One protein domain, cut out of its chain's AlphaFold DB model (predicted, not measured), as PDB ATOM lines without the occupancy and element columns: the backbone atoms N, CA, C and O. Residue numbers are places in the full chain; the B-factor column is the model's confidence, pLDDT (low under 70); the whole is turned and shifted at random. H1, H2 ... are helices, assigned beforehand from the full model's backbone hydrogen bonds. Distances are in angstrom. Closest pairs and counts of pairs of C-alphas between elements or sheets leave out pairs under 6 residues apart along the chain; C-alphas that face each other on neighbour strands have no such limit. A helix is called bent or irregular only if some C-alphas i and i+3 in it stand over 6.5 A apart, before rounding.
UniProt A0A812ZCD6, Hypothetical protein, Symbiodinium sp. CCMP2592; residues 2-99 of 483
ATOM      1  N   ASP A   2     183.448 177.992 308.017       70.50
ATOM      2  CA  ASP A   2     182.254 178.821 307.774       70.50
ATOM      3  C   ASP A   2     181.941 179.838 308.871       70.50
ATOM      4  O   ASP A   2     181.598 180.973 308.565       70.50
ATOM      5  N   ALA A   3     182.129 179.481 310.145       76.12
ATOM      6  CA  ALA A   3     181.895 180.407 311.254       76.12
ATOM      7  C   ALA A   3     182.859 181.609 311.241       76.12
ATOM      8  O   ALA A   3     182.441 182.740 311.475       76.12
ATOM      9  N   TRP A   4     184.140 181.380 310.926       79.69
ATOM     10  CA  TRP A   4     185.144 182.446 310.850       79.69
ATOM     11  C   TRP A   4     184.891 183.353 309.640       79.69
ATOM     12  O   TRP A   4     184.908 184.577 309.764       79.69
ATOM     13  N   LEU A   5     184.581 182.759 308.484       71.56
ATOM     14  CA  LEU A   5     184.219 183.492 307.271       71.56
ATOM     15  C   LEU A   5     182.939 184.306 307.437       71.56
ATOM     16  O   LEU A   5     182.908 185.473 307.055       71.56
ATOM     17  N   ALA A   6     181.901 183.719 308.031       73.69
ATOM     18  CA  ALA A   6     180.652 184.407 308.326       73.69
ATOM     19  C   ALA A   6     180.891 185.624 309.228       73.69
ATOM     20  O   ALA A   6     180.335 186.691 308.975       73.69
ATOM     21  N   GLU A   7     181.778 185.505 310.220       84.00
ATOM     22  CA  GLU A   7     182.176 186.632 311.063       84.00
ATOM     23  C   GLU A   7     182.880 187.737 310.253       84.00
ATOM     24  O   GLU A   7     182.541 188.912 310.399       84.00
ATOM     25  N   ARG A   8     183.815 187.387 309.352       83.69
ATOM     26  CA  ARG A   8     184.497 188.368 308.483       83.69
ATOM     27  C   ARG A   8     183.531 189.059 307.518       83.69
ATOM     28  O   ARG A   8     183.627 190.270 307.325       83.69
ATOM     29  N   VAL A   9     182.596 188.308 306.933       72.25
ATOM     30  CA  VAL A   9     181.546 188.836 306.047       72.25
ATOM     31  C   VAL A   9     180.643 189.804 306.810       72.25
ATOM     32  O   VAL A   9     180.377 190.895 306.313       72.25
ATOM     33  N   LEU A  10     180.230 189.460 308.033       80.12
ATOM     34  CA  LEU A  10     179.438 190.347 308.891       80.12
ATOM     35  C   LEU A  10     180.203 191.623 309.272       80.12
ATOM     36  O   LEU A  10     179.620 192.705 309.272       80.12
ATOM     37  N   GLU A  11     181.504 191.535 309.566       81.69
ATOM     38  CA  GLU A  11     182.347 192.707 309.860       81.69
ATOM     39  C   GLU A  11     182.486 193.621 308.629       81.69
ATOM     40  O   GLU A  11     182.339 194.838 308.748       81.69
ATOM     41  N   ALA A  12     182.661 193.046 307.435       74.50
ATOM     42  CA  ALA A  12     182.685 193.791 306.177       74.50
ATOM     43  C   ALA A  12     181.324 194.436 305.839       74.50
ATOM     44  O   ALA A  12     181.274 195.573 305.370       74.50
ATOM     45  N   GLN A  13     180.215 193.750 306.126       75.94
ATOM     46  CA  GLN A  13     178.859 194.285 305.960       75.94
ATOM     47  C   GLN A  13     178.560 195.429 306.938       75.94
ATOM     48  O   GLN A  13     178.000 196.443 306.524       75.94
ATOM     49  N   ARG A  14     178.971 195.317 308.211       78.19
ATOM     50  CA  ARG A  14     178.864 196.420 309.188       78.19
ATOM     51  C   ARG A  14     179.599 197.657 308.693       78.19
ATOM     52  O   ARG A  14     179.027 198.737 308.669       78.19
ATOM     53  N   LEU A  15     180.823 197.469 308.213       76.94
ATOM     54  CA  LEU A  15     181.658 198.535 307.673       76.94
ATOM     55  C   LEU A  15     181.024 199.204 306.436       76.94
ATOM     56  O   LEU A  15     181.111 200.422 306.274       76.94
ATOM     57  N   ALA A  16     180.339 198.438 305.582       71.00
ATOM     58  CA  ALA A  16     179.572 198.993 304.468       71.00
ATOM     59  C   ALA A  16     178.379 199.857 304.931       71.00
ATOM     60  O   ALA A  16     178.039 200.821 304.244       71.00
ATOM     61  N   GLY A  17     177.779 199.535 306.082       81.19
ATOM     62  CA  GLY A  17     176.646 200.259 306.668       81.19
ATOM     63  C   GLY A  17     177.015 201.472 307.531       81.19
ATOM     64  O   GLY A  17     176.167 202.339 307.732       81.19
ATOM     65  N   THR A  18     178.251 201.569 308.029       87.12
ATOM     66  CA  THR A  18     178.695 202.697 308.863       87.12
ATOM     67  C   THR A  18     178.788 203.994 308.049       87.12
ATOM     68  O   THR A  18     179.478 204.059 307.023       87.12
ATOM     69  N   THR A  19     178.108 205.045 308.522       83.88
ATOM     70  CA  THR A  19     178.152 206.400 307.942       83.88
ATOM     71  C   THR A  19     179.239 207.280 308.557       83.88
ATOM     72  O   THR A  19     179.682 208.221 307.902       83.88
ATOM     73  N   ASP A  20     179.699 206.962 309.771       90.19
ATOM     74  CA  ASP A  20     180.843 207.625 310.394       90.19
ATOM     75  C   ASP A  20     182.161 207.225 309.713       90.19
ATOM     76  O   ASP A  20     182.503 206.046 309.583       90.19
ATOM     77  N   LEU A  21     182.912 208.226 309.255       78.00
ATOM     78  CA  LEU A  21     184.134 208.022 308.485       78.00
ATOM     79  C   LEU A  21     185.270 207.477 309.353       78.00
ATOM     80  O   LEU A  21     186.049 206.643 308.883       78.00
ATOM     81  N   GLU A  22     185.373 207.936 310.600       82.69
ATOM     82  CA  GLU A  22     186.441 207.523 311.509       82.69
ATOM     83  C   GLU A  22     186.263 206.057 311.917       82.69
ATOM     84  O   GLU A  22     187.185 205.249 311.761       82.69
ATOM     85  N   GLU A  23     185.050 205.676 312.324       83.31
ATOM     86  CA  GLU A  23     184.699 204.286 312.603       83.31
ATOM     87  C   GLU A  23     184.895 203.390 311.370       83.31
ATOM     88  O   GLU A  23     185.490 202.315 311.470       83.31
ATOM     89  N   LYS A  24     184.499 203.848 310.175       80.25
ATOM     90  CA  LYS A  24     184.682 203.092 308.927       80.25
ATOM     91  C   LYS A  24     186.153 202.831 308.602       80.25
ATOM     92  O   LYS A  24     186.511 201.717 308.207       80.25
ATOM     93  N   LEU A  25     187.022 203.830 308.768       72.62
ATOM     94  CA  LEU A  25     188.465 203.672 308.574       72.62
ATOM     95  C   LEU A  25     189.063 202.730 309.621       72.62
ATOM     96  O   LEU A  25     189.809 201.817 309.263       72.62
ATOM     97  N   ARG A  26     188.688 202.889 310.896       83.25
ATOM     98  CA  ARG A  26     189.129 202.016 311.990       83.25
ATOM     99  C   ARG A  26     188.756 200.552 311.738       83.25
ATOM    100  O   ARG A  26     189.611 199.675 311.867       83.25
ATOM    101  N   LEU A  27     187.512 200.283 311.336       79.81
ATOM    102  CA  LEU A  27     187.050 198.935 310.995       79.81
ATOM    103  C   LEU A  27     187.798 198.374 309.775       79.81
ATOM    104  O   LEU A  27     188.136 197.190 309.754       79.81
ATOM    105  N   ARG A  28     188.132 199.214 308.784       77.44
ATOM    106  CA  ARG A  28     188.880 198.788 307.587       77.44
ATOM    107  C   ARG A  28     190.295 198.351 307.933       77.44
ATOM    108  O   ARG A  28     190.738 197.300 307.473       77.44
ATOM    109  N   PHE A  29     190.995 199.132 308.750       77.06
ATOM    110  CA  PHE A  29     192.331 198.770 309.218       77.06
ATOM    111  C   PHE A  29     192.307 197.484 310.046       77.06
ATOM    112  O   PHE A  29     193.145 196.610 309.829       77.06
ATOM    113  N   ALA A  30     191.315 197.327 310.929       79.62
ATOM    114  CA  ALA A  30     191.154 196.113 311.722       79.62
ATOM    115  C   ALA A  30     190.906 194.871 310.846       79.62
ATOM    116  O   ALA A  30     191.528 193.831 311.070       79.62
ATOM    117  N   LEU A  31     190.046 194.973 309.828       81.81
ATOM    118  CA  LEU A  31     189.761 193.869 308.909       81.81
ATOM    119  C   LEU A  31     190.997 193.485 308.082       81.81
ATOM    120  O   LEU A  31     191.350 192.309 308.025       81.81
ATOM    121  N   ASN A  32     191.691 194.470 307.506       79.38
ATOM    122  CA  ASN A  32     192.897 194.234 306.710       79.38
ATOM    123  C   ASN A  32     194.018 193.592 307.535       79.38
ATOM    124  O   ASN A  32     194.662 192.660 307.064       79.38
ATOM    125  N   ALA A  33     194.225 194.045 308.775       80.44
ATOM    126  CA  ALA A  33     195.219 193.455 309.667       80.44
ATOM    127  C   ALA A  33     194.913 191.978 309.960       80.44
ATOM    128  O   ALA A  33     195.807 191.135 309.916       80.44
ATOM    129  N   LYS A  34     193.642 191.637 310.203       83.62
ATOM    130  CA  LYS A  34     193.228 190.248 310.451       83.62
ATOM    131  C   LYS A  34     193.391 189.359 309.216       83.62
ATOM    132  O   LYS A  34     193.768 188.201 309.366       83.62
ATOM    133  N   ILE A  35     193.145 189.891 308.018       84.06
ATOM    134  CA  ILE A  35     193.348 189.161 306.757       84.06
ATOM    135  C   ILE A  35     194.834 188.940 306.486       84.06
ATOM    136  O   ILE A  35     195.209 187.832 306.133       84.06
ATOM    137  N   ALA A  36     195.688 189.934 306.739       79.88
ATOM    138  CA  ALA A  36     197.137 189.768 306.619       79.88
ATOM    139  C   ALA A  36     197.683 188.700 307.586       79.88
ATOM    140  O   ALA A  36     198.517 187.882 307.207       79.88
ATOM    141  N   ILE A  37     197.182 188.661 308.827       84.31
ATOM    142  CA  ILE A  37     197.547 187.618 309.799       84.31
ATOM    143  C   ILE A  37     197.070 186.238 309.330       84.31
ATOM    144  O   ILE A  37     197.798 185.258 309.483       84.31
ATOM    145  N   ALA A  38     195.854 186.146 308.784       85.00
ATOM    146  CA  ALA A  38     195.320 184.905 308.233       85.00
ATOM    147  C   ALA A  38     196.170 184.405 307.054       85.00
ATOM    148  O   ALA A  38     196.575 183.246 307.061       85.00
ATOM    149  N   ASP A  39     196.533 185.296 306.128       84.12
ATOM    150  CA  ASP A  39     197.387 184.986 304.978       84.12
ATOM    151  C   ASP A  39     198.745 184.431 305.419       84.12
ATOM    152  O   ASP A  39     199.170 183.369 304.969       84.12
ATOM    153  N   GLN A  40     199.389 185.091 306.388       84.06
ATOM    154  CA  GLN A  40     200.662 184.625 306.931       84.06
ATOM    155  C   GLN A  40     200.534 183.246 307.593       84.06
ATOM    156  O   GLN A  40     201.383 182.382 307.389       84.06
ATOM    157  N   LYS A  41     199.465 183.005 308.364       87.06
ATOM    158  CA  LYS A  41     199.235 181.700 308.997       87.06
ATOM    159  C   LYS A  41     199.049 180.588 307.970       87.06
ATOM    160  O   LYS A  41     199.610 179.518 308.166       87.06
ATOM    161  N   VAL A  42     198.294 180.839 306.901       88.00
ATOM    162  CA  VAL A  42     198.078 179.863 305.825       88.00
ATOM    163  C   VAL A  42     199.394 179.547 305.116       88.00
ATOM    164  O   VAL A  42     199.724 178.375 304.953       88.00
ATOM    165  N   ARG A  43     200.200 180.567 304.784       80.56
ATOM    166  CA  ARG A  43     201.536 180.374 304.189       80.56
ATOM    167  C   ARG A  43     202.472 179.564 305.084       80.56
ATOM    168  O   ARG A  43     203.230 178.739 304.587       80.56
ATOM    169  N   ASP A  44     202.389 179.769 306.396       89.00
ATOM    170  CA  ASP A  44     203.190 179.045 307.386       89.00
ATOM    171  C   ASP A  44     202.630 177.643 307.718       89.00
ATOM    172  O   ASP A  44     203.165 176.968 308.599       89.00
ATOM    173  N   GLY A  45     201.527 177.212 307.087       90.31
ATOM    174  CA  GLY A  45     200.857 175.941 307.391       90.31
ATOM    175  C   GLY A  45     200.269 175.879 308.805       90.31
ATOM    176  O   GLY A  45     200.149 174.804 309.391       90.31
ATOM    177  N   ARG A  46     199.936 177.031 309.398       89.62
ATOM    178  CA  ARG A  46     199.392 177.154 310.758       89.62
ATOM    179  C   ARG A  46     197.863 177.267 310.736       89.62
ATOM    180  O   ARG A  46     197.303 177.905 309.846       89.62
ATOM    181  N   PRO A  47     197.162 176.733 311.750       84.81
ATOM    182  CA  PRO A  47     195.712 176.880 311.854       84.81
ATOM    183  C   PRO A  47     195.315 178.353 312.046       84.81
ATOM    184  O   PRO A  47     195.897 179.079 312.866       84.81
ATOM    185  N   MET A  48     194.300 178.810 311.304       81.19
ATOM    186  CA  MET A  48     193.853 180.211 311.357       81.19
ATOM    187  C   MET A  48     193.233 180.562 312.716       81.19
ATOM    188  O   MET A  48     193.496 181.642 313.262       81.19
ATOM    189  N   SER A  49     192.478 179.630 313.301       82.12
ATOM    190  CA  SER A  49     191.889 179.712 314.641       82.12
ATOM    191  C   SER A  49     191.791 178.314 315.267       82.12
ATOM    192  O   SER A  49     191.985 177.314 314.587       82.12
ATOM    193  N   ALA A  50     191.430 178.221 316.550       77.25
ATOM    194  CA  ALA A  50     191.193 176.929 317.207       77.25
ATOM    195  C   ALA A  50     190.053 176.106 316.565       77.25
ATOM    196  O   ALA A  50     189.969 174.904 316.778       77.25
ATOM    197  N   SER A  51     189.174 176.756 315.795       74.00
ATOM    198  CA  SER A  51     188.022 176.152 315.113       74.00
ATOM    199  C   SER A  51     188.211 175.996 313.599       74.00
ATOM    200  O   SER A  51     187.288 175.579 312.895       74.00
ATOM    201  N   VAL A  52     189.376 176.378 313.074       78.31
ATOM    202  CA  VAL A  52     189.720 176.252 311.659       78.31
ATOM    203  C   VAL A  52     191.065 175.548 311.583       78.31
ATOM    204  O   VAL A  52     192.095 176.140 311.908       78.31
ATOM    205  N   GLU A  53     191.023 174.280 311.171       82.25
ATOM    206  CA  GLU A  53     192.207 173.475 310.873       82.25
ATOM    207  C   GLU A  53     193.117 174.168 309.843       82.25
ATOM    208  O   GLU A  53     192.798 175.222 309.285       82.25
ATOM    209  N   THR A  54     194.293 173.591 309.613       85.44
ATOM    210  CA  THR A  54     195.235 174.070 308.600       85.44
ATOM    211  C   THR A  54     194.559 174.104 307.230       85.44
ATOM    212  O   THR A  54     194.102 173.077 306.734       85.44
ATOM    213  N   LEU A  55     194.496 175.291 306.630       84.62
ATOM    214  CA  LEU A  55     194.005 175.490 305.270       84.62
ATOM    215  C   LEU A  55     195.177 175.426 304.298       84.62
ATOM    216  O   LEU A  55     196.257 175.934 304.602       84.62
ATOM    217  N   SER A  56     194.956 174.827 303.129       87.44
ATOM    218  CA  SER A  56     195.874 174.998 302.007       87.44
ATOM    219  C   SER A  56     195.793 176.430 301.473       87.44
ATOM    220  O   SER A  56     194.793 177.127 301.674       87.44
ATOM    221  N   VAL A  57     196.847 176.855 300.772       80.56
ATOM    222  CA  VAL A  57     196.886 178.150 300.077       80.56
ATOM    223  C   VAL A  57     195.717 178.256 299.093       80.56
ATOM    224  O   VAL A  57     194.956 179.214 299.173       80.56
ATOM    225  N   ASP A  58     195.480 177.216 298.291       77.44
ATOM    226  CA  ASP A  58     194.382 177.187 297.315       77.44
ATOM    227  C   ASP A  58     193.000 177.379 297.973       77.44
ATOM    228  O   ASP A  58     192.195 178.204 297.542       77.44
ATOM    229  N   ALA A  59     192.731 176.678 299.085       80.19
ATOM    230  CA  ALA A  59     191.452 176.787 299.793       80.19
ATOM    231  C   ALA A  59     191.249 178.173 300.435       80.19
ATOM    232  O   ALA A  59     190.119 178.648 300.590       80.19
ATOM    233  N   TRP A  60     192.340 178.828 300.832       86.38
ATOM    234  CA  TRP A  60     192.319 180.193 301.348       86.38
ATOM    235  C   TRP A  60     192.061 181.229 300.246       86.38
ATOM    236  O   TRP A  60     191.308 182.182 300.458       86.38
ATOM    237  N   GLU A  61     192.612 181.026 299.056       78.88
ATOM    238  CA  GLU A  61     192.417 181.919 297.913       78.88
ATOM    239  C   GLU A  61     190.988 181.846 297.351       78.88
ATOM    240  O   GLU A  61     190.371 182.892 297.110       78.88
ATOM    241  N   ASP A  62     190.399 180.650 297.259       76.69
ATOM    242  CA  ASP A  62     188.980 180.462 296.910       76.69
ATOM    243  C   ASP A  62     188.053 181.196 297.895       76.69
ATOM    244  O   ASP A  62     187.062 181.848 297.538       76.69
ATOM    245  N   CYS A  63     188.412 181.130 299.173       77.00
ATOM    246  CA  CYS A  63     187.731 181.797 300.269       77.00
ATOM    247  C   CYS A  63     187.810 183.334 300.148       77.00
ATOM    248  O   CYS A  63     186.787 184.017 300.290       77.00
ATOM    249  N   LEU A  64     188.977 183.889 299.797       77.50
ATOM    250  CA  LEU A  64     189.142 185.318 299.506       77.50
ATOM    251  C   LEU A  64     188.326 185.759 298.285       77.50
ATOM    252  O   LEU A  64     187.715 186.831 298.317       77.50
ATOM    253  N   CYS A  65     188.241 184.933 297.240       72.50
ATOM    254  CA  CYS A  65     187.412 185.213 296.066       72.50
ATOM    255  C   CYS A  65     185.916 185.260 296.422       72.50
ATOM    256  O   CYS A  65     185.191 186.176 296.014       72.50
ATOM    257  N   SER A  66     185.449 184.330 297.261       71.38
ATOM    258  CA  SER A  66     184.082 184.343 297.801       71.38
ATOM    259  C   SER A  66     183.810 185.599 298.639       71.38
ATOM    260  O   SER A  66     182.764 186.236 298.490       71.38
ATOM    261  N   LEU A  67     184.775 186.032 299.458       69.44
ATOM    262  CA  LEU A  67     184.685 187.271 300.235       69.44
ATOM    263  C   LEU A  67     184.601 188.512 299.324       69.44
ATOM    264  O   LEU A  67     183.762 189.387 299.551       69.44
ATOM    265  N   ALA A  68     185.427 188.569 298.275       65.88
ATOM    266  CA  ALA A  68     185.468 189.671 297.316       65.88
ATOM    267  C   ALA A  68     184.171 189.783 296.498       65.88
ATOM    268  O   ALA A  68     183.640 190.881 296.333       65.88
ATOM    269  N   SER A  69     183.606 188.654 296.054       61.72
ATOM    270  CA  SER A  69     182.334 188.632 295.312       61.72
ATOM    271  C   SER A  69     181.136 189.101 296.149       61.72
ATOM    272  O   SER A  69     180.209 189.718 295.627       61.72
ATOM    273  N   ARG A  70     181.165 188.860 297.468       60.44
ATOM    274  CA  ARG A  70     180.106 189.267 298.409       60.44
ATOM    275  C   ARG A  70     180.247 190.708 298.890       60.44
ATOM    276  O   ARG A  70     179.299 191.247 299.463       60.44
ATOM    277  N   VAL A  71     181.405 191.332 298.672       56.38
ATOM    278  CA  VAL A  71     181.697 192.698 299.116       56.38
ATOM    279  C   VAL A  71     182.409 193.468 297.987       56.38
ATOM    280  O   VAL A  71     183.625 193.671 298.042       56.38
ATOM    281  N   PRO A  72     181.661 193.955 296.972       50.25
ATOM    282  CA  PRO A  72     182.214 194.429 295.693       50.25
ATOM    283  C   PRO A  72     183.151 195.648 295.764       50.25
ATOM    284  O   PRO A  72     183.730 196.033 294.754       50.25
ATOM    285  N   ALA A  73     183.289 196.289 296.927       48.69
ATOM    286  CA  ALA A  73     184.003 197.558 297.083       48.69
ATOM    287  C   ALA A  73     185.300 197.477 297.915       48.69
ATOM    288  O   ALA A  73     185.915 198.516 298.154       48.69
ATOM    289  N   PHE A  74     185.708 196.294 298.406       51.97
ATOM    290  CA  PHE A  74     186.668 196.224 299.524       51.97
ATOM    291  C   PHE A  74     188.057 195.637 299.249       51.97
ATOM    292  O   PHE A  74     188.994 196.013 299.956       51.97
ATOM    293  N   PHE A  75     188.241 194.794 298.231       48.66
ATOM    294  CA  PHE A  75     189.470 194.003 298.083       48.66
ATOM    295  C   PHE A  75     190.157 194.199 296.734       48.66
ATOM    296  O   PHE A  75     189.823 193.510 295.780       48.66
ATOM    297  N   CYS A  76     191.144 195.099 296.654       45.19
ATOM    298  CA  CYS A  76     192.239 194.964 295.680       45.19
ATOM    299  C   CYS A  76     193.367 195.976 295.948       45.19
ATOM    300  O   CYS A  76     193.313 197.107 295.463       45.19
ATOM    301  N   PRO A  77     194.362 195.630 296.784       43.62
ATOM    302  CA  PRO A  77     195.730 195.938 296.343       43.62
ATOM    303  C   PRO A  77     196.796 194.852 296.586       43.62
ATOM    304  O   PRO A  77     197.941 195.092 296.223       43.62
ATOM    305  N   PHE A  78     196.493 193.694 297.192       40.50
ATOM    306  CA  PHE A  78     197.548 192.826 297.764       40.50
ATOM    307  C   PHE A  78     197.694 191.395 297.200       40.50
ATOM    308  O   PHE A  78     198.508 190.645 297.729       40.50
ATOM    309  N   LEU A  79     196.987 191.000 296.134       45.94
ATOM    310  CA  LEU A  79     197.174 189.675 295.506       45.94
ATOM    311  C   LEU A  79     198.114 189.755 294.281       45.94
ATOM    312  O   LEU A  79     197.978 190.696 293.493       45.94
ATOM    313  N   PRO A  80     199.060 188.806 294.094       43.06
ATOM    314  CA  PRO A  80     199.922 188.756 292.913       43.06
ATOM    315  C   PRO A  80     199.108 188.648 291.615       43.06
ATOM    316  O   PRO A  80     198.300 187.742 291.436       43.06
ATOM    317  N   CYS A  81     199.355 189.584 290.697       45.31
ATOM    318  CA  CYS A  81     198.612 189.799 289.451       45.31
ATOM    319  C   CYS A  81     198.479 188.559 288.543       45.31
ATOM    320  O   CYS A  81     197.432 188.385 287.930       45.31
ATOM    321  N   GLN A  82     199.510 187.712 288.439       44.34
ATOM    322  CA  GLN A  82     199.554 186.628 287.444       44.34
ATOM    323  C   GLN A  82     198.649 185.435 287.787       44.34
ATOM    324  O   GLN A  82     197.950 184.943 286.912       44.34
ATOM    325  N   PHE A  83     198.559 185.022 289.054       42.59
ATOM    326  CA  PHE A  83     197.731 183.868 289.433       42.59
ATOM    327  C   PHE A  83     196.223 184.186 289.419       42.59
ATOM    328  O   PHE A  83     195.394 183.349 289.062       42.59
ATOM    329  N   CYS A  84     195.852 185.436 289.723       53.41
ATOM    330  CA  CYS A  84     194.474 185.899 289.559       53.41
ATOM    331  C   CYS A  84     194.017 185.849 288.091       53.41
ATOM    332  O   CYS A  84     192.833 185.636 287.850       53.41
ATOM    333  N   GLU A  85     194.919 186.027 287.120       59.59
ATOM    334  CA  GLU A  85     194.570 185.946 285.695       59.59
ATOM    335  C   GLU A  85     194.253 184.509 285.260       59.59
ATOM    336  O   GLU A  85     193.283 184.333 284.532       59.59
ATOM    337  N   ASP A  86     194.947 183.487 285.775       58.09
ATOM    338  CA  ASP A  86     194.656 182.074 285.463       58.09
ATOM    339  C   ASP A  86     193.268 181.635 285.963       58.09
ATOM    340  O   ASP A  86     192.540 180.893 285.295       58.09
ATOM    341  N   ILE A  87     192.868 182.110 287.146       54.22
ATOM    342  CA  ILE A  87     191.531 181.859 287.703       54.22
ATOM    343  C   ILE A  87     190.472 182.663 286.937       54.22
ATOM    344  O   ILE A  87     189.415 182.129 286.595       54.22
ATOM    345  N   LEU A  88     190.750 183.932 286.614       54.66
ATOM    346  CA  LEU A  88     189.857 184.753 285.790       54.66
ATOM    347  C   LEU A  88     189.683 184.165 284.381       54.66
ATOM    348  O   LEU A  88     188.568 184.180 283.859       54.66
ATOM    349  N   ASP A  89     190.732 183.588 283.794       66.50
ATOM    350  CA  ASP A  89     190.707 182.923 282.488       66.50
ATOM    351  C   ASP A  89     189.772 181.711 282.476       66.50
ATOM    352  O   ASP A  89     188.991 181.550 281.536       66.50
ATOM    353  N   LYS A  90     189.748 180.910 283.550       67.75
ATOM    354  CA  LYS A  90     188.813 179.775 283.675       67.75
ATOM    355  C   LYS A  90     187.342 180.205 283.663       67.75
ATOM    356  O   LYS A  90     186.489 179.445 283.204       67.75
ATOM    357  N   HIS A  91     187.029 181.412 284.140       58.56
ATOM    358  CA  HIS A  91     185.652 181.900 284.284       58.56
ATOM    359  C   HIS A  91     185.216 182.919 283.214       58.56
ATOM    360  O   HIS A  91     184.017 183.176 283.072       58.56
ATOM    361  N   ARG A  92     186.144 183.465 282.415       70.94
ATOM    362  CA  ARG A  92     185.865 184.429 281.329       70.94
ATOM    363  C   ARG A  92     184.851 183.928 280.289       70.94
ATOM    364  O   ARG A  92     183.904 184.671 280.028       70.94
ATOM    365  N   PRO A  93     184.954 182.702 279.741       60.47
ATOM    366  CA  PRO A  93     183.994 182.212 278.745       60.47
ATOM    367  C   PRO A  93     182.565 182.108 279.291       60.47
ATOM    368  O   PRO A  93     181.604 182.485 278.625       60.47
ATOM    369  N   GLN A  94     182.421 181.651 280.539       58.00
ATOM    370  CA  GLN A  94     181.122 181.524 281.208       58.00
ATOM    371  C   GLN A  94     180.497 182.898 281.481       58.00
ATOM    372  O   GLN A  94     179.300 183.092 281.283       58.00
ATOM    373  N   ALA A  95     181.309 183.870 281.894       51.06
ATOM    374  CA  ALA A  95     180.852 185.232 282.121       51.06
ATOM    375  C   ALA A  95     180.492 185.969 280.825       51.06
ATOM    376  O   ALA A  95     179.489 186.681 280.803       51.06
ATOM    377  N   ALA A  96     181.254 185.755 279.747       53.25
ATOM    378  CA  ALA A  96     180.947 186.278 278.418       53.25
ATOM    379  C   ALA A  96     179.607 185.729 277.905       53.25
ATOM    380  O   ALA A  96     178.736 186.511 277.520       53.25
ATOM    381  N   ALA A  97     179.391 184.413 278.016       51.84
ATOM    382  CA  ALA A  97     178.116 183.774 277.685       51.84
ATOM    383  C   ALA A  97     176.943 184.296 278.541       51.84
ATOM    384  O   ALA A  97     175.813 184.376 278.067       51.84
ATOM    385  N   ALA A  98     177.209 184.695 279.789       48.31
ATOM    386  CA  ALA A  98     176.226 185.280 280.702       48.31
ATOM    387  C   ALA A  98     176.066 186.811 280.572       48.31
ATOM    388  O   ALA A  98     175.273 187.410 281.300       48.31
ATOM    389  N   GLY A  99     176.819 187.474 279.686       46.44
ATOM    390  CA  GLY A  99     176.796 188.931 279.519       46.44
ATOM    391  C   GLY A  99     177.391 189.731 280.691       46.44
ATOM    392  O   GLY A  99     177.193 190.945 280.765       46.44
TER     393      GLY A  99
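Overview. This is residues 2 to 99 of the 483 residues of the protein "Hypothetical protein" of Symbiodinium sp. CCMP2592 (UniProt A0A812ZCD6). Three helices, H1, H2 and H3, make a loosely packed up-and-down bundle, their centres at the corners of a triangle; a fourth, kinked helix, H4, lies away from them, and residues 88 to 99 stick out as a free arm. H2, the longest, folds back on H1 near their link and meets H3 near its other end. The printed part has 98 residues with four named helices, H1 to H4 in chain order, and no named strand; the class is all helix. It is only just compact, close to loose, with a radius of gyration of the C-alphas of 15.0 A and spans of 40 by 35 by 23 A.

Arrangement. H1, residues 2 to 17, and H2, residues 21 to 43, form a helical hairpin. They touch, H2 with residues 24 to 31 alone; the closest C-alphas, of Leu 15 and Lys 24, are 5.6 A apart. They run opposite ways at a shallow tilt of 25 degrees. H3, residues 57 to 70, forms a second helical hairpin with H2, opposite ways at a shallow tilt of 22 degrees. Residues 39 to 43 of H2 touch residues 57 to 60 of H3; the closest C-alphas, of Val 42 and Val 57, are 6.1 A apart. H1 and H3 are close but not clearly touching, the closest C-alphas, of Val 9 and Leu 67, being 6.8 A apart. H4, residues 81 to 97, is apart from H1, H2 and H3. Every O i to N i+4 pair is within hydrogen-bond range in H1, H2 and H3, and 9 of 13 in H4.

Along the chain. H1 begins at C-alpha 2, (182.254, 178.821, 307.774), and measures 22.2 A; H2 measures 32.9 A and H3 20.2 A. H4 measures 24.4 A and ends at C-alpha 97, (178.116, 183.774, 277.685). It is irregular, with C-alphas 90 and 93 7.3 A apart, and has a kink of 48 degrees near residue 91.

Size, cuts and confidence. The two C-alphas farthest apart, of Ala 50 and Ala 97, are 42.2 A apart. The printed part has no cut. The link from H2 to H3, residues 44 to 56, is long. The mean pLDDT of the printed part is 71.5, and residues 67 to 91 and 93 to 99 are under 70.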